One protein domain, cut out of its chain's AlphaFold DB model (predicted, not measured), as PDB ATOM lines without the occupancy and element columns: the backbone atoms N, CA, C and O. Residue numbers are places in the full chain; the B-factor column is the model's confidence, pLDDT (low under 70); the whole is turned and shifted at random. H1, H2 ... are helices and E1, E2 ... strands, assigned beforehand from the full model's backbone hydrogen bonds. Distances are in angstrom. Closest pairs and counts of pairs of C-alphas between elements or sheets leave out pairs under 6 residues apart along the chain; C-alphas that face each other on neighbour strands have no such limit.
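AT A GLANCE: This is residues 39 to 208 of the 218 residues of an uncharacterized protein of Bradyrhizobium sp. R5 (UniProt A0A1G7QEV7). Two strongly twisted five-stranded antiparallel sheets stand partly face to face as a sandwich, with H2 packed on the far face of the first sheet and H1 at that end of the domain. The hairpin E6 and E7 continues from E5 and comes beside E11 of the second sheet. The printed part has 170 residues, with two named helices and twelve named strands in the order H1 E1 H2 E2 to E12; the class is mixed, helices and strands. The sheets run E1 E2 E3 E4 E5 and E8 E9 E10 E11 E12. The whole is compact, with a radius of gyration of the C-alphas of 16.6 A and spans of 53 by 35 by 29 A.

IN THESE COORDINATES: H1, residues 39 to 53, begins at C-alpha 39 (-7.417, 89.948, -31.844) and is 21.0 A long. E1 is residues 58 to 61, H2 69 to 77, E2 91 to 96. E3, residues 99 to 107, is 25.1 A long, and E4, 112 to 118, is 19.7 A. E5 is residues 126 to 128, E6 130 to 134, E7 137 to 141, E8 146 to 150, E9 155 to 160. E10, residues 170 to 176, is 19.6 A long; E11, 184 to 192, is 22.5 A and bends by 64 degrees at residue 187. E12, residues 202 to 207, ends at C-alpha 207 (-43.784, 106.536, -12.832).

HOW THE PARTS SIT: E2 to E5 form a meander, each strand the antiparallel neighbour of the one before, and E1 is the antiparallel neighbour of E2: N 59 and O 93 are 2.9 A apart. N 94 and O 101 join the hairpin E2 and E3 at 2.9 A, N 104 and O 115 the hairpin E3 and E4 at 2.9 A, and N 118 and O 126 the hairpin E4 and E5 at 2.8 A. H2 is on this sheet at a height over the sheet of 9.1 A, slantwise to the strands at 49 degrees to E4 on the local plane. H1 only grazes the sheet, with residues 52 to 53. In H1 and H2 every O i to N i+4 pair is within hydrogen-bond range. E5 runs on into E6 at 35 degrees; in the hairpin E6 and E7, N 132 and O 139 are 2.8 A apart. The closest C-alphas of E6 and E11, Phe 130 and Phe 184, are 5.6 A apart. E8 to E12 form a second meander, with N 148 and O 157, N 158 and O 172, and N 171 and O 190 each 2.8 A apart, and N 191 and O 203 2.9 A. Across the sandwich, the strands of the two sheets stand at 22 degrees; the closest C-alphas of E4 and E8, Ser 113 and Phe 146, are 5.4 A apart.

THE WHOLE: The two C-alphas farthest apart, Ile 39 and Cys 196, are 54.9 A apart. The printed part has no cut. The link H2 to E2 is long, 13 residues. Mean pLDDT of the printed part is 89.9; residues 135, 181 and 195 to 199 are under 70.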
ATOM      1  N   ILE A  39      -6.824  89.677 -30.523       87.00
ATOM      2  CA  ILE A  39      -7.417  89.948 -31.844       87.00
ATOM      3  C   ILE A  39      -8.057  88.687 -32.437       87.00
ATOM      4  O   ILE A  39      -9.151  88.753 -33.008       87.00
ATOM      5  N   ASN A  40      -7.392  87.536 -32.318       87.69
ATOM      6  CA  ASN A  40      -7.917  86.275 -32.832       87.69
ATOM      7  C   ASN A  40      -9.169  85.828 -32.066       87.69
ATOM      8  O   ASN A  40     -10.160  85.489 -32.714       87.69
ATOM      9  N   ALA A  41      -9.168  85.915 -30.732       86.06
ATOM     10  CA  ALA A  41     -10.330  85.606 -29.897       86.06
ATOM     11  C   ALA A  41     -11.530  86.500 -30.240       86.06
ATOM     12  O   ALA A  41     -12.651  86.020 -30.408       86.06
ATOM     13  N   ARG A  42     -11.294  87.801 -30.449       90.50
ATOM     14  CA  ARG A  42     -12.341  88.733 -30.878       90.50
ATOM     15  C   ARG A  42     -12.915  88.377 -32.246       90.50
ATOM     16  O   ARG A  42     -14.128  88.446 -32.444       90.50
ATOM     17  N   ARG A  43     -12.063  87.998 -33.200       92.56
ATOM     18  CA  ARG A  43     -12.501  87.581 -34.540       92.56
ATOM     19  C   ARG A  43     -13.315  86.287 -34.490       92.56
ATOM     20  O   ARG A  43     -14.300  86.179 -35.213       92.56
ATOM     21  N   GLU A  44     -12.904  85.329 -33.665       93.69
ATOM     22  CA  GLU A  44     -13.633  84.080 -33.435       93.69
ATOM     23  C   GLU A  44     -15.026  84.357 -32.856       93.69
ATOM     24  O   GLU A  44     -16.016  83.959 -33.464       93.69
ATOM     25  N   ALA A  45     -15.112  85.148 -31.781       92.56
ATOM     26  CA  ALA A  45     -16.378  85.527 -31.151       92.56
ATOM     27  C   ALA A  45     -17.336  86.240 -32.120       92.56
ATOM     28  O   ALA A  45     -18.536  85.979 -32.140       92.56
ATOM     29  N   LEU A  46     -16.809  87.124 -32.976       92.62
ATOM     30  CA  LEU A  46     -17.605  87.796 -34.005       92.62
ATOM     31  C   LEU A  46     -18.142  86.826 -35.066       92.62
ATOM     32  O   LEU A  46     -19.272  86.997 -35.522       92.62
ATOM     33  N   ARG A  47     -17.352  85.825 -35.471       93.38
ATOM     34  CA  ARG A  47     -17.788  84.799 -36.434       93.38
ATOM     35  C   ARG A  47     -18.856  83.894 -35.833       93.38
ATOM     36  O   ARG A  47     -19.878  83.687 -36.478       93.38
ATOM     37  N   GLU A  48     -18.633  83.409 -34.613       94.12
ATOM     38  CA  GLU A  48     -19.596  82.608 -33.847       94.12
ATOM     39  C   GLU A  48     -20.926  83.361 -33.721       94.12
ATOM     40  O   GLU A  48     -21.966  82.866 -34.158       94.12
ATOM     41  N   TRP A  49     -20.879  84.612 -33.251       91.12
ATOM     42  CA  TRP A  49     -22.052  85.477 -33.160       91.12
ATOM     43  C   TRP A  49     -22.765  85.652 -34.502       91.12
ATOM     44  O   TRP A  49     -23.981  85.501 -34.584       91.12
ATOM     45  N   SER A  50     -22.025  85.977 -35.567       91.75
ATOM     46  CA  SER A  50     -22.616  86.199 -36.890       91.75
ATOM     47  C   SER A  50     -23.301  84.942 -37.426       91.75
ATOM     48  O   SER A  50     -24.355  85.053 -38.051       91.75
ATOM     49  N   SER A  51     -22.716  83.768 -37.179       93.25
ATOM     50  CA  SER A  51     -23.288  82.478 -37.564       93.25
ATOM     51  C   SER A  51     -24.564  82.171 -36.780       93.25
ATOM     52  O   SER A  51     -25.546  81.730 -37.369       93.25
ATOM     53  N   LEU A  52     -24.568  82.427 -35.467       92.25
ATOM     54  CA  LEU A  52     -25.723  82.192 -34.594       92.25
ATOM     55  C   LEU A  52     -26.883  83.147 -34.895       92.25
ATOM     56  O   LEU A  52     -28.029  82.721 -35.063       92.25
ATOM     57  N   ALA A  53     -26.591  84.446 -34.998       92.62
ATOM     58  CA  ALA A  53     -27.597  85.453 -35.302       92.62
ATOM     59  C   ALA A  53     -28.178  85.247 -36.705       92.62
ATOM     60  O   ALA A  53     -29.388  85.367 -36.890       92.62
ATOM     61  N   ASN A  54     -27.341  84.897 -37.690       93.94
ATOM     62  CA  ASN A  54     -27.744  84.684 -39.083       93.94
ATOM     63  C   ASN A  54     -28.607  85.844 -39.633       93.94
ATOM     64  O   ASN A  54     -29.680  85.646 -40.196       93.94
ATOM     65  N   GLY A  55     -28.186  87.082 -39.361       91.69
ATOM     66  CA  GLY A  55     -28.910  88.301 -39.746       91.69
ATOM     67  C   GLY A  55     -30.126  88.655 -38.880       91.69
ATOM     68  O   GLY A  55     -30.634  89.769 -39.004       91.69
ATOM     69  N   ARG A  56     -30.569  87.772 -37.976       94.31
ATOM     70  CA  ARG A  56     -31.682  88.041 -37.058       94.31
ATOM     71  C   ARG A  56     -31.280  89.049 -35.988       94.31
ATOM     72  O   ARG A  56     -30.147  89.064 -35.504       94.31
ATOM     73  N   THR A  57     -32.241  89.880 -35.607       92.12
ATOM     74  CA  THR A  57     -32.096  90.879 -34.545       92.12
ATOM     75  C   THR A  57     -32.819  90.499 -33.267       92.12
ATOM     76  O   THR A  57     -32.586  91.161 -32.269       92.12
ATOM     77  N   ASP A  58     -33.664  89.472 -33.280       94.19
ATOM     78  CA  ASP A  58     -34.322  88.901 -32.105       94.19
ATOM     79  C   ASP A  58     -34.465  87.391 -32.333       94.19
ATOM     80  O   ASP A  58     -34.928  86.970 -33.398       94.19
ATOM     81  N   PHE A  59     -33.955  86.578 -31.411       96.00
ATOM     82  CA  PHE A  59     -34.023  85.121 -31.477       96.00
ATOM     83  C   PHE A  59     -33.732  84.486 -30.117       96.00
ATOM     84  O   PHE A  59     -33.110  85.088 -29.246       96.00
ATOM     85  N   GLU A  60     -34.126  83.228 -29.966       97.06
ATOM     86  CA  GLU A  60     -33.924  82.456 -28.746       97.06
ATOM     87  C   GLU A  60     -33.051  81.225 -29.002       97.06
ATOM     88  O   GLU A  60     -33.049  80.656 -30.098       97.06
ATOM     89  N   ILE A  61     -32.292  80.831 -27.980       97.38
ATOM     90  CA  ILE A  61     -31.536  79.581 -27.943       97.38
ATOM     91  C   ILE A  61     -31.966  78.794 -26.710       97.38
ATOM     92  O   ILE A  61     -31.783  79.251 -25.582       97.38
ATOM     93  N   SER A  62     -32.490  77.594 -26.948       97.44
ATOM     94  CA  SER A  62     -32.898  76.649 -25.902       97.44
ATOM     95  C   SER A  62     -31.857  75.554 -25.642       97.44
ATOM     96  O   SER A  62     -31.929  74.875 -24.624       97.44
ATOM     97  N   ASP A  63     -30.890  75.366 -26.548       96.44
ATOM     98  CA  ASP A  63     -29.819  74.373 -26.401       96.44
ATOM     99  C   ASP A  63     -28.590  75.004 -25.713       96.44
ATOM    100  O   ASP A  63     -27.985  75.929 -26.271       96.44
ATOM    101  N   PRO A  64     -28.167  74.515 -24.530       95.69
ATOM    102  CA  PRO A  64     -27.000  75.045 -23.826       95.69
ATOM    103  C   PRO A  64     -25.694  74.944 -24.625       95.69
ATOM    104  O   PRO A  64     -24.779  75.722 -24.356       95.69
ATOM    105  N   ALA A  65     -25.583  74.012 -25.578       94.94
ATOM    106  CA  ALA A  65     -24.401  73.849 -26.424       94.94
ATOM    107  C   ALA A  65     -24.283  74.931 -27.510       94.94
ATOM    108  O   ALA A  65     -23.197  75.137 -28.049       94.94
ATOM    109  N   LEU A  66     -25.378  75.633 -27.819       95.69
ATOM    110  CA  LEU A  66     -25.413  76.707 -28.816       95.69
ATOM    111  C   LEU A  66     -25.211  78.103 -28.209       95.69
ATOM    112  O   LEU A  66     -25.148  79.089 -28.944       95.69
ATOM    113  N   VAL A  67     -25.107  78.215 -26.880       96.69
ATOM    114  CA  VAL A  67     -24.807  79.492 -26.220       96.69
ATOM    115  C   VAL A  67     -23.358  79.894 -26.526       96.69
ATOM    116  O   VAL A  67     -22.458  79.092 -26.270       96.69
ATOM    117  N   PRO A  68     -23.100  81.130 -27.011       96.25
ATOM    118  CA  PRO A  68     -21.751  81.585 -27.329       96.25
ATOM    119  C   PRO A  68     -20.777  81.377 -26.171       96.25
ATOM    120  O   PRO A  68     -21.070  81.769 -25.036       96.25
ATOM    121  N   ARG A  69     -19.588  80.829 -26.454       95.06
ATOM    122  CA  ARG A  69     -18.625  80.418 -25.412       95.06
ATOM    123  C   ARG A  69     -18.315  81.525 -24.402       95.06
ATOM    124  O   ARG A  69     -18.265  81.278 -23.201       95.06
ATOM    125  N   LEU A  70     -18.086  82.747 -24.881       96.19
ATOM    126  CA  LEU A  70     -17.717  83.875 -24.018       96.19
ATOM    127  C   LEU A  70     -18.897  84.394 -23.188       96.19
ATOM    128  O   LEU A  70     -18.682  84.892 -22.086       96.19
ATOM    129  N   LEU A  71     -20.133  84.239 -23.675       97.25
ATOM    130  CA  LEU A  71     -21.330  84.548 -22.892       97.25
ATOM    131  C   LEU A  71     -21.550  83.490 -21.810       97.25
ATOM    132  O   LEU A  71     -21.798  83.848 -20.663       97.25
ATOM    133  N   ALA A  72     -21.405  82.208 -22.154       96.88
ATOM    134  CA  ALA A  72     -21.470  81.116 -21.187       96.88
ATOM    135  C   ALA A  72     -20.448  81.317 -20.057       96.88
ATOM    136  O   ALA A  72     -20.811  81.256 -18.885       96.88
ATOM    137  N   LEU A  73     -19.201  81.662 -20.402       96.31
ATOM    138  CA  LEU A  73     -18.155  81.958 -19.424       96.31
ATOM    139  C   LEU A  73     -18.520  83.150 -18.524       96.31
ATOM    140  O   LEU A  73     -18.389  83.050 -17.307       96.31
ATOM    141  N   ALA A  74     -18.992  84.261 -19.098       96.12
ATOM    142  CA  ALA A  74     -19.403  85.436 -18.326       96.12
ATOM    143  C   ALA A  74     -20.573  85.119 -17.375       96.12
ATOM    144  O   ALA A  74     -20.579  85.548 -16.219       96.12
ATOM    145  N   ALA A  75     -21.541  84.322 -17.833       96.12
ATOM    146  CA  ALA A  75     -22.657  83.870 -17.016       96.12
ATOM    147  C   ALA A  75     -22.184  82.983 -15.853       96.12
ATOM    148  O   ALA A  75     -22.511  83.264 -14.698       96.12
ATOM    149  N   GLU A  76     -21.363  81.970 -16.128       95.25
ATOM    150  CA  GLU A  76     -20.824  81.053 -15.118       95.25
ATOM    151  C   GLU A  76     -19.961  81.789 -14.078       95.25
ATOM    152  O   GLU A  76     -20.124  81.567 -12.878       95.25
ATOM    153  N   GLN A  77     -19.123  82.741 -14.507       94.50
ATOM    154  CA  GLN A  77     -18.331  83.595 -13.609       94.50
ATOM    155  C   GLN A  77     -19.195  84.490 -12.714       94.50
ATOM    156  O   GLN A  77     -18.801  84.797 -11.592       94.50
ATOM    157  N   SER A  78     -20.384  84.874 -13.180       91.06
ATOM    158  CA  SER A  78     -21.360  85.608 -12.370       91.06
ATOM    159  C   SER A  78     -22.163  84.704 -11.414       91.06
ATOM    160  O   SER A  78     -22.985  85.200 -10.647       91.06
ATOM    161  N   GLY A  79     -21.955  83.380 -11.441       92.12
ATOM    162  CA  GLY A  79     -22.697  82.410 -10.627       92.12
ATOM    163  C   GLY A  79     -24.044  81.974 -11.219       92.12
ATOM    164  O   GLY A  79     -24.881  81.424 -10.505       92.12
ATOM    165  N   CYS A  80     -24.277  82.212 -12.512       93.81
ATOM    166  CA  CYS A  80     -25.516  81.855 -13.199       93.81
ATOM    167  C   CYS A  80     -25.548  80.370 -13.598       93.81
ATOM    168  O   CYS A  80     -24.775  79.936 -14.453       93.81
ATOM    169  N   LYS A  81     -26.491  79.592 -13.048       94.69
ATOM    170  CA  LYS A  81     -26.738  78.195 -13.452       94.69
ATOM    171  C   LYS A  81     -27.842  78.117 -14.513       94.69
ATOM    172  O   LYS A  81     -28.951  77.684 -14.230       94.69
ATOM    173  N   TYR A  82     -27.560  78.588 -15.729       95.25
ATOM    174  CA  TYR A  82     -28.567  78.670 -16.803       95.25
ATOM    175  C   TYR A  82     -28.865  77.324 -17.486       95.25
ATOM    176  O   TYR A  82     -29.953  77.121 -18.019       95.25
ATOM    177  N   ARG A  83     -27.894  76.399 -17.490       95.56
ATOM    178  CA  ARG A  83     -27.961  75.138 -18.252       95.56
ATOM    179  C   ARG A  83     -29.140  74.249 -17.847       95.56
ATOM    180  O   ARG A  83     -29.659  73.534 -18.693       95.56
ATOM    181  N   ASP A  84     -29.567  74.330 -16.591       90.94
ATOM    182  CA  ASP A  84     -30.645  73.497 -16.045       90.94
ATOM    183  C   ASP A  84     -32.045  73.960 -16.483       90.94
ATOM    184  O   ASP A  84     -33.009  73.210 -16.344       90.94
ATOM    185  N   ASP A  85     -32.168  75.201 -16.965       93.31
ATOM    186  CA  ASP A  85     -33.455  75.838 -17.270       93.31
ATOM    187  C   ASP A  85     -33.592  76.326 -18.703       93.31
ATOM    188  O   ASP A  85     -34.711  76.597 -19.126       93.31
ATOM    189  N   ILE A  86     -32.498  76.408 -19.461       96.62
ATOM    190  CA  ILE A  86     -32.483  76.988 -20.810       96.62
ATOM    191  C   ILE A  86     -33.477  76.332 -21.784       96.62
ATOM    192  O   ILE A  86     -34.008  77.005 -22.662       96.62
ATOM    193  N   GLU A  87     -33.799  75.048 -21.607       96.06
ATOM    194  CA  GLU A  87     -34.816  74.375 -22.425       96.06
ATOM    195  C   GLU A  87     -36.215  74.985 -22.221       96.06
ATOM    196  O   GLU A  87     -36.980  75.135 -23.172       96.06
ATOM    197  N   LYS A  88     -36.541  75.368 -20.980       95.25
ATOM    198  CA  LYS A  88     -37.840  75.943 -20.588       95.25
ATOM    199  C   LYS A  88     -37.850  77.466 -20.652       95.25
ATOM    200  O   LYS A  88     -38.895  78.063 -20.889       95.25
ATOM    201  N   LEU A  89     -36.700  78.076 -20.386       96.19
ATOM    202  CA  LEU A  89     -36.467  79.513 -20.313       96.19
ATOM    203  C   LEU A  89     -35.275  79.854 -21.218       96.19
ATOM    204  O   LEU A  89     -34.152  80.008 -20.726       96.19
ATOM    205  N   PRO A  90     -35.506  79.922 -22.542       97.31
ATOM    206  CA  PRO A  90     -34.452  80.117 -23.525       97.31
ATOM    207  C   PRO A  90     -33.667  81.406 -23.300       97.31
ATOM    208  O   PRO A  90     -34.194  82.413 -22.823       97.31
ATOM    209  N   VAL A  91     -32.399  81.404 -23.713       97.94
ATOM    210  CA  VAL A  91     -31.616  82.641 -23.766       97.94
ATOM    211  C   VAL A  91     -32.124  83.459 -24.942       97.94
ATOM    212  O   VAL A  91     -31.993  83.033 -26.092       97.94
ATOM    213  N   ARG A  92     -32.675  84.639 -24.665       97.31
ATOM    214  CA  ARG A  92     -33.158  85.550 -25.700       97.31
ATOM    215  C   ARG A  92     -32.083  86.550 -26.074       97.31
ATOM    216  O   ARG A  92     -31.623  87.327 -25.243       97.31
ATOM    217  N   PHE A  93     -31.716  86.558 -27.341       96.88
ATOM    218  CA  PHE A  93     -30.789  87.500 -27.939       96.88
ATOM    219  C   PHE A  93     -31.574  88.553 -28.691       96.88
ATOM    220  O   PHE A  93     -32.421  88.215 -29.511       96.88
ATOM    221  N   MET A  94     -31.270  89.826 -28.462       94.38
ATOM    222  CA  MET A  94     -31.984  90.902 -29.135       94.38
ATOM    223  C   MET A  94     -31.105  92.109 -29.436       94.38
ATOM    224  O   MET A  94     -30.104  92.371 -28.766       94.38
ATOM    225  N   LYS A  95     -31.497  92.858 -30.467       91.50
ATOM    226  CA  LYS A  95     -30.945  94.153 -30.835       91.50
ATOM    227  C   LYS A  95     -32.020  95.221 -30.657       91.50
ATOM    228  O   LYS A  95     -32.827  95.440 -31.555       91.50
ATOM    229  N   VAL A  96     -31.998  95.912 -29.525       88.00
ATOM    230  CA  VAL A  96     -32.988  96.938 -29.161       88.00
ATOM    231  C   VAL A  96     -32.272  98.272 -29.015       88.00
ATOM    232  O   VAL A  96     -31.193  98.319 -28.439       88.00
ATOM    233  N   ALA A  97     -32.822  99.346 -29.591       82.56
ATOM    234  CA  ALA A  97     -32.237 100.697 -29.567       82.56
ATOM    235  C   ALA A  97     -30.760 100.782 -30.036       82.56
ATOM    236  O   ALA A  97     -30.026 101.695 -29.683       82.56
ATOM    237  N   GLY A  98     -30.304  99.831 -30.861       82.69
ATOM    238  CA  GLY A  98     -28.909  99.755 -31.320       82.69
ATOM    239  C   GLY A  98     -27.967  98.971 -30.397       82.69
ATOM    240  O   GLY A  98     -26.821  98.732 -30.783       82.69
ATOM    241  N   HIS A  99     -28.456  98.502 -29.251       85.88
ATOM    242  CA  HIS A  99     -27.736  97.679 -28.281       85.88
ATOM    243  C   HIS A  99     -27.989  96.212 -28.582       85.88
ATOM    244  O   HIS A  99     -29.123  95.835 -28.866       85.88
ATOM    245  N   ARG A 100     -26.948  95.382 -28.533       91.62
ATOM    246  CA  ARG A 100     -27.104  93.925 -28.570       91.62
ATOM    247  C   ARG A 100     -27.089  93.429 -27.140       91.62
ATOM    248  O   ARG A 100     -26.162  93.766 -26.415       91.62
ATOM    249  N   LEU A 101     -28.059  92.615 -26.762       94.31
ATOM    250  CA  LEU A 101     -28.113  92.036 -25.429       94.31
ATOM    251  C   LEU A 101     -28.552  90.575 -25.463       94.31
ATOM    252  O   LEU A 101     -29.193  90.130 -26.417       94.31
ATOM    253  N   ALA A 102     -28.209  89.856 -24.400       96.75
ATOM    254  CA  ALA A 102     -28.790  88.563 -24.074       96.75
ATOM    255  C   ALA A 102     -29.527  88.647 -22.738       96.75
ATOM    256  O   ALA A 102     -28.966  89.136 -21.760       96.75
ATOM    257  N   LEU A 103     -30.756  88.140 -22.698       97.31
ATOM    258  CA  LEU A 103     -31.496  87.858 -21.475       97.31
ATOM    259  C   LEU A 103     -31.391  86.364 -21.187       97.31
ATOM    260  O   LEU A 103     -31.749  85.541 -22.027       97.31
ATOM    261  N   MET A 104     -30.892  86.018 -20.007       97.69
ATOM    262  CA  MET A 104     -30.643  84.638 -19.601       97.69
ATOM    263  C   MET A 104     -31.249  84.399 -18.228       97.69
ATOM    264  O   MET A 104     -30.944  85.130 -17.288       97.69
ATOM    265  N   PHE A 105     -32.092  83.377 -18.096       97.12
ATOM    266  CA  PHE A 105     -32.574  82.966 -16.785       97.12
ATOM    267  C   PHE A 105     -31.474  82.230 -16.013       97.12
ATOM    268  O   PHE A 105     -30.863  81.284 -16.508       97.12
ATOM    269  N   CYS A 106     -31.229  82.679 -14.787       95.44
ATOM    270  CA  CYS A 106     -30.211  82.160 -13.892       95.44
ATOM    271  C   CYS A 106     -30.868  81.591 -12.638       95.44
ATOM    272  O   CYS A 106     -31.466  82.328 -11.848       95.44
ATOM    273  N   ARG A 107     -30.707  80.284 -12.421       93.12
ATOM    274  CA  ARG A 107     -31.061  79.630 -11.161       93.12
ATOM    275  C   ARG A 107     -29.953  79.837 -10.129       93.12
ATOM    276  O   ARG A 107     -28.780  79.601 -10.417       93.12
ATOM    277  N   PHE A 108     -30.327  80.217  -8.909       84.94
ATOM    278  CA  PHE A 108     -29.388  80.333  -7.781       84.94
ATOM    279  C   PHE A 108     -29.575  79.194  -6.772       84.94
ATOM    280  O   PHE A 108     -28.599  78.665  -6.236       84.94
ATOM    281  N   SER A 109     -30.825  78.773  -6.557       82.38
ATOM    282  CA  SER A 109     -31.201  77.623  -5.728       82.38
ATOM    283  C   SER A 109     -32.598  77.142  -6.148       82.38
ATOM    284  O   SER A 109     -32.774  76.728  -7.289       82.38
ATOM    285  N   VAL A 110     -33.603  77.241  -5.274       79.56
ATOM    286  CA  VAL A 110     -35.019  76.997  -5.602       79.56
ATOM    287  C   VAL A 110     -35.657  78.132  -6.410       79.56
ATOM    288  O   VAL A 110     -36.636  77.905  -7.110       79.56
ATOM    289  N   THR A 111     -35.092  79.340  -6.347       86.06
ATOM    290  CA  THR A 111     -35.523  80.509  -7.124       86.06
ATOM    291  C   THR A 111     -34.519  80.855  -8.226       86.06
ATOM    292  O   THR A 111     -33.368  80.390  -8.234       86.06
ATOM    293  N   GLY A 112     -34.951  81.707  -9.155       91.75
ATOM    294  CA  GLY A 112     -34.095  82.269 -10.191       91.75
ATOM    295  C   GLY A 112     -34.567  83.644 -10.648       91.75
ATOM    296  O   GLY A 112     -35.648  84.106 -10.291       91.75
ATOM    297  N   SER A 113     -33.717  84.303 -11.422       95.19
ATOM    298  CA  SER A 113     -33.968  85.615 -12.017       95.19
ATOM    299  C   SER A 113     -33.372  85.634 -13.409       95.19
ATOM    300  O   SER A 113     -32.350  84.995 -13.656       95.19
ATOM    301  N   HIS A 114     -33.948  86.424 -14.307       96.69
ATOM    302  CA  HIS A 114     -33.216  86.797 -15.508       96.69
ATOM    303  C   HIS A 114     -32.019  87.674 -15.146       96.69
ATOM    304  O   HIS A 114     -32.063  88.422 -14.168       96.69
ATOM    305  N   ARG A 115     -30.970  87.577 -15.955       96.44
ATOM    306  CA  ARG A 115     -29.839  88.499 -16.035       96.44
ATOM    307  C   ARG A 115     -29.720  89.003 -17.461       96.44
ATOM    308  O   ARG A 115     -30.012  88.262 -18.401       96.44
ATOM    309  N   ALA A 116     -29.283  90.245 -17.617       96.19
ATOM    310  CA  ALA A 116     -28.959  90.807 -18.918       96.19
ATOM    311  C   ALA A 116     -27.445  90.883 -19.100       96.19
ATOM    312  O   ALA A 116     -26.715  91.198 -18.161       96.19
ATOM    313  N   PHE A 117     -26.991  90.626 -20.320       95.69
ATOM    314  CA  PHE A 117     -25.604  90.810 -20.722       95.69
ATOM    315  C   PHE A 117     -25.538  91.747 -21.924       95.69
ATOM    316  O   PHE A 117     -26.216  91.498 -22.922       95.69
ATOM    317  N   ASP A 118     -24.705  92.786 -21.854       94.00
ATOM    318  CA  ASP A 118     -24.365  93.621 -23.004       94.00
ATOM    319  C   ASP A 118     -23.428  92.845 -23.935       94.00
ATOM    320  O   ASP A 118     -22.382  92.329 -23.529       94.00
ATOM    321  N   LEU A 119     -23.827  92.773 -25.201       94.12
ATOM    322  CA  LEU A 119     -23.133  92.099 -26.294       94.12
ATOM    323  C   LEU A 119     -22.655  93.093 -27.363       94.12
ATOM    324  O   LEU A 119     -22.384  92.713 -28.508       94.12
ATOM    325  N   SER A 120     -22.544  94.380 -27.019       90.12
ATOM    326  CA  SER A 120     -21.921  95.395 -27.876       90.12
ATOM    327  C   SER A 120     -20.492  94.993 -28.265       90.12
ATOM    328  O   SER A 120     -20.101  95.128 -29.429       90.12
ATOM    329  N   ASP A 121     -19.749  94.417 -27.318       91.44
ATOM    330  CA  ASP A 121     -18.485  93.719 -27.540       91.44
ATOM    331  C   ASP A 121     -18.668  92.217 -27.270       91.44
ATOM    332  O   ASP A 121     -18.476  91.742 -26.155       91.44
ATOM    333  N   VAL A 122     -19.022  91.446 -28.302       92.31
ATOM    334  CA  VAL A 122     -19.245  89.986 -28.185       92.31
ATOM    335  C   VAL A 122     -18.010  89.208 -27.709       92.31
ATOM    336  O   VAL A 122     -18.135  88.063 -27.288       92.31
ATOM    337  N   SER A 123     -16.818  89.815 -27.772       92.75
ATOM    338  CA  SER A 123     -15.586  89.221 -27.241       92.75
ATOM    339  C   SER A 123     -15.418  89.407 -25.732       92.75
ATOM    340  O   SER A 123     -14.544  88.800 -25.120       92.75
ATOM    341  N   ARG A 124     -16.269  90.233 -25.124       93.25
ATOM    342  CA  ARG A 124     -16.299  90.498 -23.691       93.25
ATOM    343  C   ARG A 124     -17.730  90.849 -23.266       93.25
ATOM    344  O   ARG A 124     -18.005  92.019 -22.991       93.25
ATOM    345  N   PRO A 125     -18.640  89.860 -23.230       95.06
ATOM    346  CA  PRO A 125     -19.979  90.051 -22.687       95.06
ATOM    347  C   PRO A 125     -19.910  90.597 -21.263       95.06
ATOM    348  O   PRO A 125     -19.143  90.086 -20.444       95.06
ATOM    349  N   LYS A 126     -20.697  91.631 -20.967       93.56
ATOM    350  CA  LYS A 126     -20.715  92.258 -19.640       93.56
ATOM    351  C   LYS A 126     -22.073  92.073 -18.978       93.56
ATOM    352  O   LYS A 126     -23.068  92.373 -19.631       93.56
ATOM    353  N   PRO A 127     -22.147  91.630 -17.713       93.38
ATOM    354  CA  PRO A 127     -23.405  91.655 -16.982       93.38
ATOM    355  C   PRO A 127     -23.889  93.103 -16.846       93.38
ATOM    356  O   PRO A 127     -23.092  94.013 -16.617       93.38
ATOM    357  N   MET A 128     -25.189  93.306 -17.016       93.31
ATOM    358  CA  MET A 128     -25.843  94.599 -16.849       93.31
ATOM    359  C   MET A 128     -26.600  94.631 -15.526       93.31
ATOM    360  O   MET A 128     -27.194  93.633 -15.114       93.31
ATOM    361  N   GLU A 129     -26.622  95.803 -14.903       93.50
ATOM    362  CA  GLU A 129     -27.425  96.053 -13.712       93.50
ATOM    363  C   GLU A 129     -28.722  96.789 -14.059       93.50
ATOM    364  O   GLU A 129     -28.812  97.554 -15.025       93.50
ATOM    365  N   PHE A 130     -29.734  96.567 -13.230       94.44
ATOM    366  CA  PHE A 130     -31.046  97.180 -13.326       94.44
ATOM    367  C   PHE A 130     -31.251  98.121 -12.144       94.44
ATOM    368  O   PHE A 130     -31.030  97.700 -11.006       94.44
ATOM    369  N   PRO A 131     -31.704  99.366 -12.365       92.88
ATOM    370  CA  PRO A 131     -32.149 100.208 -11.266       92.88
ATOM    371  C   PRO A 131     -33.350  99.555 -10.575       92.88
ATOM    372  O   PRO A 131     -34.246  99.046 -11.235       92.88
ATOM    373  N   TYR A 132     -33.394  99.580  -9.253       89.19
ATOM    374  CA  TYR A 132     -34.424  98.908  -8.465       89.19
ATOM    375  C   TYR A 132     -34.921  99.821  -7.347       89.19
ATOM    376  O   TYR A 132     -34.135 100.571  -6.761       89.19
ATOM    377  N   VAL A 133     -36.217  99.760  -7.037       84.62
ATOM    378  CA  VAL A 133     -36.810 100.486  -5.907       84.62
ATOM    379  C   VAL A 133     -36.781  99.604  -4.665       84.62
ATOM    380  O   VAL A 133     -37.536  98.644  -4.545       84.62
ATOM    381  N   ALA A 134     -35.905  99.947  -3.726       75.56
ATOM    382  CA  ALA A 134     -35.824  99.336  -2.408       75.56
ATOM    383  C   ALA A 134     -36.708 100.083  -1.393       75.56
ATOM    384  O   ALA A 134     -37.121 101.220  -1.615       75.56
ATOM    385  N   LEU A 135     -36.937  99.467  -0.226       69.19
ATOM    386  CA  LEU A 135     -37.733 100.040   0.874       69.19
ATOM    387  C   LEU A 135     -37.341 101.483   1.242       69.19
ATOM    388  O   LEU A 135     -38.212 102.280   1.565       69.19
ATOM    389  N   ASN A 136     -36.047 101.819   1.175       77.50
ATOM    390  CA  ASN A 136     -35.516 103.120   1.594       77.50
ATOM    391  C   ASN A 136     -34.808 103.892   0.465       77.50
ATOM    392  O   ASN A 136     -33.934 104.711   0.743       77.50
ATOM    393  N   GLY A 137     -35.145 103.640  -0.802       82.06
ATOM    394  CA  GLY A 137     -34.597 104.415  -1.917       82.06
ATOM    395  C   GLY A 137     -34.393 103.610  -3.193       82.06
ATOM    396  O   GLY A 137     -35.041 102.595  -3.420       82.06
ATOM    397  N   PHE A 138     -33.477 104.081  -4.034       86.88
ATOM    398  CA  PHE A 138     -33.120 103.435  -5.292       86.88
ATOM    399  C   PHE A 138     -31.755 102.760  -5.160       86.88
ATOM    400  O   PHE A 138     -30.848 103.302  -4.529       86.88
ATOM    401  N   GLY A 139     -31.613 101.588  -5.764       90.81
ATOM    402  CA  GLY A 139     -30.350 100.865  -5.872       90.81
ATOM    403  C   GLY A 139     -30.203 100.236  -7.248       90.81
ATOM    404  O   GLY A 139     -30.971 100.545  -8.161       90.81
ATOM    405  N   THR A 140     -29.238  99.336  -7.385       92.56
ATOM    406  CA  THR A 140     -29.082  98.500  -8.574       92.56
ATOM    407  C   THR A 140     -29.097  97.021  -8.198       92.56
ATOM    408  O   THR A 140     -28.828  96.651  -7.054       92.56
ATOM    409  N   THR A 141     -29.487  96.173  -9.144       92.56
ATOM    410  CA  THR A 141     -29.504  94.716  -8.993       92.56
ATOM    411  C   THR A 141     -29.146  94.050 -10.314       92.56
ATOM    412  O   THR A 141     -29.596  94.483 -11.374       92.56
ATOM    413  N   ASP A 142     -28.366  92.977 -10.269       92.75
ATOM    414  CA  ASP A 142     -28.143  92.095 -11.415       92.75
ATOM    415  C   ASP A 142     -29.214  90.988 -11.504       92.75
ATOM    416  O   ASP A 142     -29.246  90.237 -12.475       92.75
ATOM    417  N   THR A 143     -30.121  90.898 -10.522       93.75
ATOM    418  CA  THR A 143     -31.234  89.939 -10.465       93.75
ATOM    419  C   THR A 143     -32.583  90.656 -10.303       93.75
ATOM    420  O   THR A 143     -33.159  90.651  -9.212       93.75
ATOM    421  N   PRO A 144     -33.110  91.301 -11.360       93.56
ATOM    422  CA  PRO A 144     -34.353  92.080 -11.301       93.56
ATOM    423  C   PRO A 144     -35.644  91.244 -11.226       93.56
ATOM    424  O   PRO A 144     -36.728  91.820 -11.144       93.56
ATOM    425  N   GLY A 145     -35.554  89.915 -11.300       93.81
ATOM    426  CA  GLY A 145     -36.690  88.997 -11.341       93.81
ATOM    427  C   GLY A 145     -36.930  88.393 -12.727       93.81
ATOM    428  O   GLY A 145     -36.028  88.291 -13.565       93.81
ATOM    429  N   PHE A 146     -38.155  87.935 -12.974       94.25
ATOM    430  CA  PHE A 146     -38.541  87.346 -14.251       94.25
ATOM    431  C   PHE A 146     -38.818  88.446 -15.281       94.25
ATOM    432  O   PHE A 146     -39.766  89.209 -15.118       94.25
ATOM    433  N   ILE A 147     -37.995  88.552 -16.329       96.12
ATOM    434  CA  ILE A 147     -38.131  89.587 -17.355       96.12
ATOM    435  C   ILE A 147     -39.002  89.080 -18.499       96.12
ATOM    436  O   ILE A 147     -38.708  88.061 -19.112       96.12
ATOM    437  N   THR A 148     -40.013  89.868 -18.855       94.81
ATOM    438  CA  THR A 148     -40.760  89.728 -20.102       94.81
ATOM    439  C   THR A 148     -40.499  90.924 -21.012       94.81
ATOM    440  O   THR A 148     -40.658  92.074 -20.601       94.81
ATOM    441  N   TRP A 149     -40.123  90.666 -22.266       93.50
ATOM    442  CA  TRP A 149     -39.980  91.702 -23.290       93.50
ATOM    443  C   TRP A 149     -41.327  92.002 -23.959       93.50
ATOM    444  O   TRP A 149     -42.000  91.102 -24.463       93.50
ATOM    445  N   ARG A 150     -41.727  93.276 -23.958       93.69
ATOM    446  CA  ARG A 150     -42.914  93.801 -24.643       93.69
ATOM    447  C   ARG A 150     -42.457  94.565 -25.879       93.69
ATOM    448  O   ARG A 150     -42.229  95.772 -25.812       93.69
ATOM    449  N   GLU A 151     -42.322  93.844 -26.987       88.38
ATOM    450  CA  GLU A 151     -41.751  94.356 -28.239       88.38
ATOM    451  C   GLU A 151     -42.451  95.621 -28.743       88.38
ATOM    452  O   GLU A 151     -41.793  96.637 -28.951       88.38
ATOM    453  N   GLU A 152     -43.784  95.600 -28.829       88.06
ATOM    454  CA  GLU A 152     -44.582  96.732 -29.324       88.06
ATOM    455  C   GLU A 152     -44.387  98.014 -28.502       88.06
ATOM    456  O   GLU A 152     -44.420  99.119 -29.038       88.06
ATOM    457  N   ALA A 153     -44.163  97.874 -27.193       88.06
ATOM    458  CA  ALA A 153     -43.971  99.001 -26.288       88.06
ATOM    459  C   ALA A 153     -42.495  99.406 -26.136       88.06
ATOM    460  O   ALA A 153     -42.197 100.457 -25.563       88.06
ATOM    461  N   GLY A 154     -41.567  98.564 -26.592       90.19
ATOM    462  CA  GLY A 154     -40.145  98.728 -26.328       90.19
ATOM    463  C   GLY A 154     -39.795  98.637 -24.834       90.19
ATOM    464  O   GLY A 154     -38.909  99.362 -24.376       90.19
ATOM    465  N   LEU A 155     -40.524  97.822 -24.057       94.19
ATOM    466  CA  LEU A 155     -40.425  97.766 -22.589       94.19
ATOM    467  C   LEU A 155     -40.013  96.387 -22.076       94.19
ATOM    468  O   LEU A 155     -40.522  95.365 -22.528       94.19
ATOM    469  N   PHE A 156     -39.178  96.366 -21.041       95.81
ATOM    470  CA  PHE A 156     -38.884  95.167 -20.258       95.81
ATOM    471  C   PHE A 156     -39.689  95.206 -18.965       95.81
ATOM    472  O   PHE A 156     -39.648  96.196 -18.246       95.81
ATOM    473  N   GLN A 157     -40.415  94.141 -18.658       96.19
ATOM    474  CA  GLN A 157     -41.177  94.005 -17.421       96.19
ATOM    475  C   GLN A 157     -40.508  92.952 -16.551       96.19
ATOM    476  O   GLN A 157     -40.551  91.782 -16.907       96.19
ATOM    477  N   ALA A 158     -39.877  93.362 -15.454       95.75
ATOM    478  CA  ALA A 158     -39.269  92.443 -14.503       95.75
ATOM    479  C   ALA A 158     -40.161  92.276 -13.278       95.75
ATOM    480  O   ALA A 158     -40.428  93.242 -12.560       95.75
ATOM    481  N   GLU A 159     -40.611  91.051 -13.050       92.75
ATOM    482  CA  GLU A 159     -41.501  90.697 -11.954       92.75
ATOM    483  C   GLU A 159     -40.719  89.980 -10.852       92.75
ATOM    484  O   GLU A 159     -39.998  89.012 -11.098       92.75
ATOM    485  N   THR A 160     -40.853  90.470  -9.623       88.25
ATOM    486  CA  THR A 160     -40.327  89.845  -8.407       88.25
ATOM    487  C   THR A 160     -41.498  89.531  -7.483       88.25
ATOM    488  O   THR A 160     -42.337  90.392  -7.225       88.25
ATOM    489  N   GLY A 161     -41.560  88.310  -6.964       80.12
ATOM    490  CA  GLY A 161     -42.622  87.886  -6.058       80.12
ATOM    491  C   GLY A 161     -42.370  86.487  -5.517       80.12
ATOM    492  O   GLY A 161     -41.340  85.876  -5.808       80.12
ATOM    493  N   SER A 162     -43.304  85.997  -4.710       72.31
ATOM    494  CA  SER A 162     -43.280  84.634  -4.196       72.31
ATOM    495  C   SER A 162     -44.440  83.849  -4.787       72.31
ATOM    496  O   SER A 162     -45.556  84.348  -4.855       72.31
ATOM    497  N   ASP A 163     -44.205  82.584  -5.122       70.44
ATOM    498  CA  ASP A 163     -45.298  81.665  -5.459       70.44
ATOM    499  C   ASP A 163     -46.136  81.295  -4.215       70.44
ATOM    500  O   ASP A 163     -47.167  80.628  -4.314       70.44
ATOM    501  N   LEU A 164     -45.708  81.729  -3.019       76.19
ATOM    502  CA  LEU A 164     -46.467  81.589  -1.784       76.19
ATOM    503  C   LEU A 164     -47.606  82.605  -1.748       76.19
ATOM    504  O   LEU A 164     -47.420  83.812  -1.894       76.19
ATOM    505  N   CYS A 165     -48.798  82.088  -1.501       73.88
ATOM    506  CA  CYS A 165     -50.031  82.847  -1.467       73.88
ATOM    507  C   CYS A 165     -50.506  83.068  -0.015       73.88
ATOM    508  O   CYS A 165     -50.488  82.113   0.765       73.88
ATOM    509  N   PRO A 166     -50.994  84.271   0.350       79.12
ATOM    510  CA  PRO A 166     -51.006  85.502  -0.443       79.12
ATOM    511  C   PRO A 166     -49.658  86.241  -0.349       79.12
ATOM    512  O   PRO A 166     -49.152  86.466   0.750       79.12
ATOM    513  N   SER A 167     -49.097  86.680  -1.477       77.06
ATOM    514  CA  SER A 167     -47.937  87.581  -1.478       77.06
ATOM    515  C   SER A 167     -48.106  88.710  -2.500       77.06
ATOM    516  O   SER A 167     -48.734  88.510  -3.543       77.06
ATOM    517  N   PRO A 168     -47.628  89.930  -2.192       82.12
ATOM    518  CA  PRO A 168     -47.594  91.002  -3.172       82.12
ATOM    519  C   PRO A 168     -46.521  90.703  -4.225       82.12
ATOM    520  O   PRO A 168     -45.441  90.207  -3.896       82.12
ATOM    521  N   HIS A 169     -46.793  91.070  -5.474       87.00
ATOM    522  CA  HIS A 169     -45.787  91.073  -6.530       87.00
ATOM    523  C   HIS A 169     -45.369  92.504  -6.837       87.00
ATOM    524  O   HIS A 169     -46.172  93.437  -6.786       87.00
ATOM    525  N   LEU A 170     -44.096  92.664  -7.172       89.62
ATOM    526  CA  LEU A 170     -43.505  93.926  -7.574       89.62
ATOM    527  C   LEU A 170     -43.049  93.805  -9.023       89.62
ATOM    528  O   LEU A 170     -42.299  92.892  -9.367       89.62
ATOM    529  N   ARG A 171     -43.477  94.743  -9.864       93.25
ATOM    530  CA  ARG A 171     -43.075  94.809 -11.264       93.25
ATOM    531  C   ARG A 171     -42.358  96.112 -11.547       93.25
ATOM    532  O   ARG A 171     -42.924  97.193 -11.406       93.25
ATOM    533  N   HIS A 172     -41.119  95.990 -11.994       95.12
ATOM    534  CA  HIS A 172     -40.362  97.104 -12.537       95.12
ATOM    535  C   HIS A 172     -40.457  97.084 -14.055       95.12
ATOM    536  O   HIS A 172     -40.263  96.050 -14.695       95.12
ATOM    537  N   VAL A 173     -40.753  98.238 -14.636       96.00
ATOM    538  CA  VAL A 173     -40.826  98.428 -16.079       96.00
ATOM    539  C   VAL A 173     -39.626  99.254 -16.508       96.00
ATOM    540  O   VAL A 173     -39.421 100.361 -16.001       96.00
ATOM    541  N   TYR A 174     -38.852  98.732 -17.453       95.38
ATOM    542  CA  TYR A 174     -37.613  99.332 -17.927       95.38
ATOM    543  C   TYR A 174     -37.641  99.659 -19.417       95.38
ATOM    544  O   TYR A 174     -38.342  99.024 -20.207       95.38
ATOM    545  N   ARG A 175     -36.785 100.606 -19.797       92.50
ATOM    546  CA  ARG A 175     -36.293 100.816 -21.165       92.50
ATOM    547  C   ARG A 175     -34.772 100.718 -21.170       92.50
ATOM    548  O   ARG A 175     -34.146 100.877 -20.126       92.50
ATOM    549  N   LEU A 176     -34.183 100.484 -22.337       90.50
ATOM    550  CA  LEU A 176     -32.748 100.701 -22.518       90.50
ATOM    551  C   LEU A 176     -32.473 102.194 -22.672       90.50
ATOM    552  O   LEU A 176     -33.225 102.895 -23.355       90.50
ATOM    553  N   ASP A 177     -31.405 102.665 -22.041       83.25
ATOM    554  CA  ASP A 177     -30.938 104.031 -22.221       83.25
ATOM    555  C   ASP A 177     -30.281 104.184 -23.601       83.25
ATOM    556  O   ASP A 177     -29.303 103.518 -23.936       83.25
ATOM    557  N   VAL A 178     -30.817 105.097 -24.410       77.62
ATOM    558  CA  VAL A 178     -30.274 105.414 -25.739       77.62
ATOM    559  C   VAL A 178     -28.947 106.176 -25.667       77.62
ATOM    560  O   VAL A 178     -28.199 106.206 -26.645       77.62
ATOM    561  N   THR A 179     -28.651 106.808 -24.528       76.88
ATOM    562  CA  THR A 179     -27.432 107.593 -24.303       76.88
ATOM    563  C   THR A 179     -26.309 106.764 -23.683       76.88
ATOM    564  O   THR A 179     -25.148 106.941 -24.054       76.88
ATOM    565  N   ASN A 180     -26.640 105.810 -22.807       77.94
ATOM    566  CA  ASN A 180     -25.684 104.914 -22.163       77.94
ATOM    567  C   ASN A 180     -25.961 103.447 -22.512       77.94
ATOM    568  O   ASN A 180     -26.959 102.864 -22.101       77.94
ATOM    569  N   ARG A 181     -25.017 102.813 -23.221       69.19
ATOM    570  CA  ARG A 181     -25.216 101.460 -23.750       69.19
ATOM    571  C   ARG A 181     -25.271 100.334 -22.740       69.19
ATOM    572  O   ARG A 181     -25.742  99.260 -23.095       69.19
ATOM    573  N   GLU A 182     -24.836 100.599 -21.522       74.25
ATOM    574  CA  GLU A 182     -24.710  99.603 -20.465       74.25
ATOM    575  C   GLU A 182     -25.771  99.814 -19.367       74.25
ATOM    576  O   GLU A 182     -25.579  99.383 -18.236       74.25
ATOM    577  N   SER A 183     -26.890 100.492 -19.672       83.50
ATOM    578  CA  SER A 183     -27.874 100.889 -18.659       83.50
ATOM    579  C   SER A 183     -29.328 100.633 -19.063       83.50
ATOM    580  O   SER A 183     -29.784 100.986 -20.154       83.50
ATOM    581  N   PHE A 184     -30.074 100.050 -18.125       92.19
ATOM    582  CA  PHE A 184     -31.531 100.109 -18.099       92.19
ATOM    583  C   PHE A 184     -31.986 101.323 -17.290       92.19
ATOM    584  O   PHE A 184     -31.397 101.658 -16.263       92.19
ATOM    585  N   VAL A 185     -33.092 101.934 -17.705       91.75
ATOM    586  CA  VAL A 185     -33.783 102.986 -16.954       91.75
ATOM    587  C   VAL A 185     -35.138 102.477 -16.495       91.75
ATOM    588  O   VAL A 185     -35.912 101.951 -17.295       91.75
ATOM    589  N   VAL A 186     -35.437 102.636 -15.206       92.88
ATOM    590  CA  VAL A 186     -36.774 102.357 -14.672       92.88
ATOM    591  C   VAL A 186     -37.714 103.479 -15.093       92.88
ATOM    592  O   VAL A 186     -37.439 104.656 -14.873       92.88
ATOM    593  N   VAL A 187     -38.817 103.114 -15.744       93.62
ATOM    594  CA  VAL A 187     -39.839 104.063 -16.204       93.62
ATOM    595  C   VAL A 187     -41.117 103.963 -15.392       93.62
ATOM    596  O   VAL A 187     -41.840 104.947 -15.288       93.62
ATOM    597  N   ARG A 188     -41.392 102.801 -14.794       94.56
ATOM    598  CA  ARG A 188     -42.577 102.592 -13.964       94.56
ATOM    599  C   ARG A 188     -42.356 101.474 -12.958       94.56
ATOM    600  O   ARG A 188     -41.646 100.515 -13.253       94.56
ATOM    601  N   VAL A 189     -42.973 101.599 -11.790       93.56
ATOM    602  CA  VAL A 189     -43.025 100.554 -10.767       93.56
ATOM    603  C   VAL A 189     -44.472 100.324 -10.374       93.56
ATOM    604  O   VAL A 189     -45.219 101.263 -10.084       93.56
ATOM    605  N   GLU A 190     -44.858  99.059 -10.383       93.50
ATOM    606  CA  GLU A 190     -46.214  98.600 -10.131       93.50
ATOM    607  C   GLU A 190     -46.202  97.539  -9.031       93.50
ATOM    608  O   GLU A 190     -45.281  96.727  -8.944       93.50
ATOM    609  N   VAL A 191     -47.239  97.534  -8.200       90.75
ATOM    610  CA  VAL A 191     -47.463  96.523  -7.164       90.75
ATOM    611  C   VAL A 191     -48.808  95.855  -7.400       90.75
ATOM    612  O   VAL A 191     -49.783  96.528  -7.742       90.75
ATOM    613  N   SER A 192     -48.871  94.540  -7.227       88.62
ATOM    614  CA  SER A 192     -50.145  93.828  -7.183       88.62
ATOM    615  C   SER A 192     -50.619  93.674  -5.741       88.62
ATOM    616  O   SER A 192     -49.817  93.476  -4.822       88.62
ATOM    617  N   ALA A 193     -51.936  93.703  -5.530       78.88
ATOM    618  CA  ALA A 193     -52.492  93.264  -4.255       78.88
ATOM    619  C   ALA A 193     -52.123  91.782  -4.003       78.88
ATOM    620  O   ALA A 193     -52.060  91.003  -4.963       78.88
ATOM    621  N   PRO A 194     -51.887  91.365  -2.744       75.75
ATOM    622  CA  PRO A 194     -51.721  89.956  -2.412       75.75
ATOM    623  C   PRO A 194     -53.005  89.197  -2.760       75.75
ATOM    624  O   PRO A 194     -54.057  89.462  -2.180       75.75
ATOM    625  N   ALA A 195     -52.938  88.269  -3.712       65.31
ATOM    626  CA  ALA A 195     -54.105  87.527  -4.180       65.31
ATOM    627  C   ALA A 195     -53.761  86.059  -4.449       65.31
ATOM    628  O   ALA A 195     -52.641  85.734  -4.834       65.31
ATOM    629  N   CYS A 196     -54.752  85.185  -4.271       67.56
ATOM    630  CA  CYS A 196     -54.679  83.764  -4.606       67.56
ATOM    631  C   CYS A 196     -55.654  83.504  -5.769       67.56
ATOM    632  O   CYS A 196     -56.848  83.340  -5.529       67.56
ATOM    633  N   GLY A 197     -55.195  83.514  -7.024       63.00
ATOM    634  CA  GLY A 197     -56.060  83.240  -8.183       63.00
ATOM    635  C   GLY A 197     -55.725  84.036  -9.447       63.00
ATOM    636  O   GLY A 197     -54.737  84.766  -9.499       63.00
ATOM    637  N   ALA A 198     -56.554  83.871 -10.484       57.34
ATOM    638  CA  ALA A 198     -56.397  84.560 -11.763       57.34
ATOM    639  C   ALA A 198     -56.918  86.003 -11.673       57.34
ATOM    640  O   ALA A 198     -58.107  86.222 -11.451       57.34
ATOM    641  N   GLY A 199     -56.018  86.968 -11.876       61.34
ATOM    642  CA  GLY A 199     -56.335  88.397 -11.904       61.34
ATOM    643  C   GLY A 199     -55.535  89.184 -10.876       61.34
ATOM    644  O   GLY A 199     -56.079  89.630  -9.871       61.34
ATOM    645  N   GLN A 200     -54.236  89.361 -11.124       70.94
ATOM    646  CA  GLN A 200     -53.453  90.349 -10.387       70.94
ATOM    647  C   GLN A 200     -53.747  91.727 -10.969       70.94
ATOM    648  O   GLN A 200     -53.301  92.062 -12.069       70.94
ATOM    649  N   GLU A 201     -54.531  92.516 -10.243       84.12
ATOM    650  CA  GLU A 201     -54.678  93.932 -10.543       84.12
ATOM    651  C   GLU A 201     -53.386  94.653 -10.146       84.12
ATOM    652  O   GLU A 201     -52.919  94.553  -9.008       84.12
ATOM    653  N   TRP A 202     -52.785  95.346 -11.112       89.44
ATOM    654  CA  TRP A 202     -51.530  96.065 -10.938       89.44
ATOM    655  C   TRP A 202     -51.807  97.544 -10.693       89.44
ATOM    656  O   TRP A 202     -52.427  98.208 -11.521       89.44
ATOM    657  N   THR A 203     -51.287  98.075  -9.592       92.25
ATOM    658  CA  THR A 203     -51.351  99.502  -9.263       92.25
ATOM    659  C   THR A 203     -49.987 100.142  -9.485       92.25
ATOM    660  O   THR A 203     -48.987  99.670  -8.949       92.25
ATOM    661  N   THR A 204     -49.927 101.240 -10.243       94.19
ATOM    662  CA  THR A 204     -48.692 102.029 -10.387       94.19
ATOM    663  C   THR A 204     -48.421 102.806  -9.103       94.19
ATOM    664  O   THR A 204     -49.241 103.622  -8.689       94.19
ATOM    665  N   ILE A 205     -47.261 102.575  -8.488       91.38
ATOM    666  CA  ILE A 205     -46.819 103.288  -7.276       91.38
ATOM    667  C   ILE A 205     -45.787 104.373  -7.581       91.38
ATOM    668  O   ILE A 205     -45.584 105.284  -6.781       91.38
ATOM    669  N   TRP A 206     -45.141 104.287  -8.745       91.25
ATOM    670  CA  TRP A 206     -44.198 105.285  -9.227       91.25
ATOM    671  C   TRP A 206     -44.107 105.240 -10.753       91.25
ATOM    672  O   TRP A 206     -44.081 104.162 -11.344       91.25
ATOM    673  N   GLU A 207     -44.010 106.404 -11.392       93.44
ATOM    674  CA  GLU A 207     -43.784 106.536 -12.832       93.44
ATOM    675  C   GLU A 207     -42.831 107.704 -13.100       93.44
ATOM    676  O   GLU A 207     -42.942 108.777 -12.494       93.44
ATOM    677  N   ALA A 208     -41.877 107.488 -14.003       89.56
ATOM    678  CA  ALA A 208     -40.932 108.510 -14.411       89.56
ATOM    679  C   ALA A 208     -41.670 109.631 -15.151       89.56
ATOM    680  O   ALA A 208     -42.368 109.397 -16.140       89.56
TER     681      ALA A 208